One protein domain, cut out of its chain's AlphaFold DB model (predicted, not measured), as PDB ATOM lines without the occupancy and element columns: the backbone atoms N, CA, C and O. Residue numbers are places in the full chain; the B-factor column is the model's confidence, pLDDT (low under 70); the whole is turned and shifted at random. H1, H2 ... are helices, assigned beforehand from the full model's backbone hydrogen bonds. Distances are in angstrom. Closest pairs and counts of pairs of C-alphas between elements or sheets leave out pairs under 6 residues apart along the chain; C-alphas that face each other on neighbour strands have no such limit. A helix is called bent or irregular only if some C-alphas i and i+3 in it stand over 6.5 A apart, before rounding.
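This is residues 12 to 52 of the 53 residues of the protein "IS6 family transposase" of Escherichia coli (UniProt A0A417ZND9). A long helix, H1, and a shorter one, H3, lie side by side and run opposite ways, and the short H2 with the loop after it joins them at one end, so that the chain folds back on itself as a flat U. The printed part has 41 residues with three named helices, H1, H2 and H3 in chain order, and no named strand: the class is all helix. It is only just compact, close to loose, with a radius of gyration of the C-alphas of 10.5 A, and spans 33 by 21 by 10 A.

H1, residues 12 to 28, touches H3, residues 42 to 51, at a shallow tilt of 16 degrees, opposite ways; their closest C-alphas, of Val 23 and Val 47, are 7.4 A apart. H2, residues 31 to 35, is close to H1 but not clearly touching, the closest C-alphas being those of Ala 26 and Ala 32, 5.6 A apart. H2 touches H3, the closest C-alphas being those of Phe 35 and Gly 42, 5.3 A apart. In H1 and H3 every O i to N i+4 pair is within hydrogen-bond range; in H2 0 of 1 is, and 1 of 2 O i to N i+3 pairs.

H1 begins at C-alpha 12 (94.469, 152.073, 122.563) and is 24.5 A long. H2 is irregular, with C-alphas 31 and 34 7.3 A apart. H3, 14.3 A long, ends at C-alpha 51 (97.109, 142.214, 128.694).

The two C-alphas farthest apart, of Lys 12 and Gly 38, are 33.1 A apart. The printed part has no cut. The link from H1 to H2 is tight and that from H2 to H3 short. Mean pLDDT of the printed part is 81.6, with residues 35 to 40 under 70.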
ATOM      1  N   LYS A  12      94.257 153.512 122.333       91.62
ATOM      2  CA  LYS A  12      94.469 152.073 122.563       91.62
ATOM      3  C   LYS A  12      95.959 151.734 122.641       91.62
ATOM      4  O   LYS A  12      96.385 151.027 123.550       91.62
ATOM      5  N   THR A  13      96.756 152.271 121.714       91.69
ATOM      6  CA  THR A  13      98.213 152.066 121.718       91.69
ATOM      7  C   THR A  13      98.890 152.785 122.880       91.69
ATOM      8  O   THR A  13      99.779 152.208 123.491       91.69
ATOM      9  N   ALA A  14      98.434 153.992 123.240       92.00
ATOM     10  CA  ALA A  14      98.964 154.720 124.391       92.00
ATOM     11  C   ALA A  14      98.796 153.911 125.685       92.00
ATOM     12  O   ALA A  14      99.755 153.704 126.424       92.00
ATOM     13  N   TYR A  15      97.591 153.387 125.916       91.06
ATOM     14  CA  TYR A  15      97.284 152.600 127.105       91.06
ATOM     15  C   TYR A  15      98.091 151.298 127.169       91.06
ATOM     16  O   TYR A  15      98.674 150.996 128.208       91.06
ATOM     17  N   ALA A  16      98.189 150.556 126.059       91.50
ATOM     18  CA  ALA A  16      98.998 149.339 126.001       91.50
ATOM     19  C   ALA A  16     100.484 149.617 126.291       91.50
ATOM     20  O   ALA A  16     101.110 148.876 127.049       91.50
ATOM     21  N   THR A  17     101.037 150.707 125.745       92.19
ATOM     22  CA  THR A  17     102.426 151.110 126.000       92.19
ATOM     23  C   THR A  17     102.648 151.497 127.459       92.19
ATOM     24  O   THR A  17     103.581 150.988 128.078       92.19
ATOM     25  N   ILE A  18     101.796 152.354 128.029       92.19
ATOM     26  CA  ILE A  18     101.915 152.788 129.430       92.19
ATOM     27  C   ILE A  18     101.829 151.576 130.363       92.19
ATOM     28  O   ILE A  18     102.706 151.382 131.203       92.19
ATOM     29  N   LYS A  19     100.836 150.708 130.146       91.12
ATOM     30  CA  LYS A  19     100.640 149.487 130.929       91.12
ATOM     31  C   LYS A  19     101.855 148.548 130.847       91.12
ATOM     32  O   LYS A  19     102.307 148.029 131.865       91.12
ATOM     33  N   GLY A  20     102.429 148.366 129.656       90.75
ATOM     34  CA  GLY A  20     103.644 147.565 129.472       90.75
ATOM     35  C   GLY A  20     104.852 148.125 130.219       90.75
ATOM     36  O   GLY A  20     105.580 147.371 130.861       90.75
ATOM     37  N   ILE A  21     105.042 149.447 130.206       93.19
ATOM     38  CA  ILE A  21     106.127 150.105 130.949       93.19
ATOM     39  C   ILE A  21     105.972 149.880 132.457       93.19
ATOM     40  O   ILE A  21     106.955 149.575 133.136       93.19
ATOM     41  N   GLU A  22     104.756 150.006 132.988       90.50
ATOM     42  CA  GLU A  22     104.483 149.772 134.409       90.50
ATOM     43  C   GLU A  22     104.788 148.332 134.826       90.50
ATOM     44  O   GLU A  22     105.447 148.126 135.848       90.50
ATOM     45  N   VAL A  23     104.405 147.347 134.006       88.50
ATOM     46  CA  VAL A  23     104.742 145.936 134.237       88.50
ATOM     47  C   VAL A  23     106.248 145.711 134.236       88.50
ATOM     48  O   VAL A  23     106.783 145.177 135.207       88.50
ATOM     49  N   MET A  24     106.958 146.176 133.206       89.62
ATOM     50  CA  MET A  24     108.415 146.015 133.121       89.62
ATOM     51  C   MET A  24     109.125 146.674 134.311       89.62
ATOM     52  O   MET A  24     110.102 146.143 134.843       89.62
ATOM     53  N   ARG A  25     108.616 147.819 134.776       90.44
ATOM     54  CA  ARG A  25     109.141 148.516 135.953       90.44
ATOM     55  C   ARG A  25     108.884 147.740 137.244       90.44
ATOM     56  O   ARG A  25     109.787 147.674 138.077       90.44
ATOM     57  N   ALA A  26     107.690 147.175 137.422       87.06
ATOM     58  CA  ALA A  26     107.342 146.377 138.596       87.06
ATOM     59  C   ALA A  26     108.186 145.095 138.681       87.06
ATOM     60  O   ALA A  26     108.694 144.772 139.757       87.06
ATOM     61  N   LEU A  27     108.400 144.429 137.540       85.06
ATOM     62  CA  LEU A  27     109.281 143.265 137.413       85.06
ATOM     63  C   LEU A  27     110.724 143.627 137.780       85.06
ATOM     64  O   LEU A  27     111.297 143.040 138.693       85.06
ATOM     65  N   ARG A  28     111.285 144.683 137.173       87.38
ATOM     66  CA  ARG A  28     112.659 145.137 137.460       87.38
ATOM     67  C   ARG A  28     112.891 145.497 138.931       87.38
ATOM     68  O   ARG A  28     114.009 145.374 139.418       87.38
ATOM     69  N   LYS A  29     111.863 145.982 139.629       89.69
ATOM     70  CA  LYS A  29     111.943 146.340 141.053       89.69
ATOM     71  C   LYS A  29     111.657 145.172 142.005       89.69
ATOM     72  O   LYS A  29     111.673 145.387 143.211       89.69
ATOM     73  N   GLY A  30     111.322 143.982 141.500       83.50
ATOM     74  CA  GLY A  30     110.876 142.858 142.333       83.50
ATOM     75  C   GLY A  30     109.535 143.105 143.043       83.50
ATOM     76  O   GLY A  30     109.137 142.341 143.921       83.50
ATOM     77  N   GLN A  31     108.804 144.157 142.658       82.56
ATOM     78  CA  GLN A  31     107.483 144.487 143.211       82.56
ATOM     79  C   GLN A  31     106.406 143.516 142.730       82.56
ATOM     80  O   GLN A  31     105.314 143.466 143.287       82.56
ATOM     81  N   ALA A  32     106.728 142.721 141.713       76.69
ATOM     82  CA  ALA A  32     105.881 141.644 141.258       76.69
ATOM     83  C   ALA A  32     105.966 140.388 142.146       76.69
ATOM     84  O   ALA A  32     105.220 139.457 141.885       76.69
ATOM     85  N   SER A  33     106.814 140.339 143.188       72.50
ATOM     86  CA  SER A  33     107.008 139.172 144.084       72.50
ATOM     87  C   SER A  33     105.700 138.547 144.605       72.50
ATOM     88  O   SER A  33     105.591 137.325 144.689       72.50
ATOM     89  N   ALA A  34     104.668 139.361 144.853       70.25
ATOM     90  CA  ALA A  34     103.334 138.900 145.250       70.25
ATOM     91  C   ALA A  34     102.623 138.023 144.195       70.25
ATOM     92  O   ALA A  34     101.742 137.238 144.541       70.25
ATOM     93  N   PHE A  35     103.001 138.124 142.919       66.69
ATOM     94  CA  PHE A  35     102.463 137.312 141.824       66.69
ATOM     95  C   PHE A  35     103.166 135.951 141.673       66.69
ATOM     96  O   PHE A  35     102.671 135.113 140.924       66.69
ATOM     97  N   TYR A  36     104.272 135.706 142.390       64.12
ATOM     98  CA  TYR A  36     105.082 134.481 142.278       64.12
ATOM     99  C   TYR A  36     104.830 133.453 143.390       64.12
ATOM    100  O   TYR A  36     105.515 132.432 143.422       64.12
ATOM    101  N   TYR A  37     103.901 133.682 144.329       61.78
ATOM    102  CA  TYR A  37     103.711 132.778 145.476       61.78
ATOM    103  C   TYR A  37     103.256 131.377 145.011       61.78
ATOM    104  O   TYR A  37     102.074 131.138 144.771       61.78
ATOM    105  N   GLY A  38     104.221 130.463 144.862       63.78
ATOM    106  CA  GLY A  38     104.027 129.082 144.413       63.78
ATOM    107  C   GLY A  38     104.040 128.852 142.895       63.78
ATOM    108  O   GLY A  38     103.795 127.722 142.484       63.78
ATOM    109  N   ASP A  39     104.322 129.868 142.070       67.31
ATOM    110  CA  ASP A  39     104.240 129.762 140.605       67.31
ATOM    111  C   ASP A  39     105.582 130.116 139.926       67.31
ATOM    112  O   ASP A  39     105.978 131.290 139.928       67.31
ATOM    113  N   PRO A  40     106.292 129.141 139.322       65.62
ATOM    114  CA  PRO A  40     107.534 129.397 138.593       65.62
ATOM    115  C   PRO A  40     107.343 130.302 137.358       65.62
ATOM    116  O   PRO A  40     108.333 130.783 136.812       65.62
ATOM    117  N   LEU A  41     106.098 130.575 136.939       74.12
ATOM    118  CA  LEU A  41     105.738 131.436 135.805       74.12
ATOM    119  C   LEU A  41     105.127 132.792 136.221       74.12
ATOM    120  O   LEU A  41     104.454 133.432 135.409       74.12
ATOM    121  N   GLY A  42     105.356 133.267 137.453       77.88
ATOM    122  CA  GLY A  42     104.742 134.498 137.994       77.88
ATOM    123  C   GLY A  42     104.822 135.744 137.087       77.88
ATOM    124  O   GLY A  42     103.883 136.542 137.056       77.88
ATOM    125  N   GLU A  43     105.876 135.880 136.274       75.06
ATOM    126  CA  GLU A  43     106.015 136.959 135.274       75.06
ATOM    127  C   GLU A  43     105.049 136.814 134.102       75.06
ATOM    128  O   GLU A  43     104.362 137.769 133.740       75.06
ATOM    129  N   MET A  44     104.956 135.611 133.528       75.69
ATOM    130  CA  MET A  44     104.017 135.316 132.443       75.69
ATOM    131  C   MET A  44     102.579 135.516 132.907       75.69
ATOM    132  O   MET A  44     101.776 136.107 132.191       75.69
ATOM    133  N   ARG A  45     102.265 135.100 134.135       78.81
ATOM    134  CA  ARG A  45     100.931 135.274 134.709       78.81
ATOM    135  C   ARG A  45     100.563 136.746 134.889       78.81
ATOM    136  O   ARG A  45      99.423 137.128 134.617       78.81
ATOM    137  N   LEU A  46     101.514 137.578 135.321       81.12
ATOM    138  CA  LEU A  46     101.327 139.026 135.400       81.12
ATOM    139  C   LEU A  46     101.033 139.606 134.012       81.12
ATOM    140  O   LEU A  46     100.051 140.328 133.857       81.12
ATOM    141  N   VAL A  47     101.842 139.265 133.005       79.81
ATOM    142  CA  VAL A  47     101.678 139.749 131.625       79.81
ATOM    143  C   VAL A  47     100.328 139.317 131.045       79.81
ATOM    144  O   VAL A  47      99.581 140.175 130.577       79.81
ATOM    145  N   SER A  48      99.957 138.040 131.161       82.31
ATOM    146  CA  SER A  48      98.654 137.531 130.710       82.31
ATOM    147  C   SER A  48      97.483 138.243 131.378       82.31
ATOM    148  O   SER A  48      96.544 138.656 130.706       82.31
ATOM    149  N   ARG A  49      97.542 138.490 132.692       80.06
ATOM    150  CA  ARG A  49      96.466 139.198 133.403       80.06
ATOM    151  C   ARG A  49      96.359 140.670 133.009       80.06
ATOM    152  O   ARG A  49      95.269 141.224 132.944       80.06
ATOM    153  N   VAL A  50      97.497 141.315 132.793       79.69
ATOM    154  CA  VAL A  50      97.601 142.738 132.459       79.69
ATOM    155  C   VAL A  50      97.114 143.003 131.035       79.69
ATOM    156  O   VAL A  50      96.460 144.023 130.787       79.69
ATOM    157  N   PHE A  51      97.433 142.098 130.114       82.75
ATOM    158  CA  PHE A  51      97.109 142.214 128.694       82.75
ATOM    159  C   PHE A  51      95.914 141.362 128.253       82.75
ATOM    160  O   PHE A  51      95.593 141.393 127.070       82.75
ATOM    161  N   GLU A  52      95.243 140.677 129.185       77.81
ATOM    162  CA  GLU A  52      94.108 139.778 128.917       77.81
ATOM    163  C   GLU A  52      94.437 138.729 127.831       77.81
ATOM    164  O   GLU A  52      93.622 138.460 126.952       77.81
TER     165      GLU A  52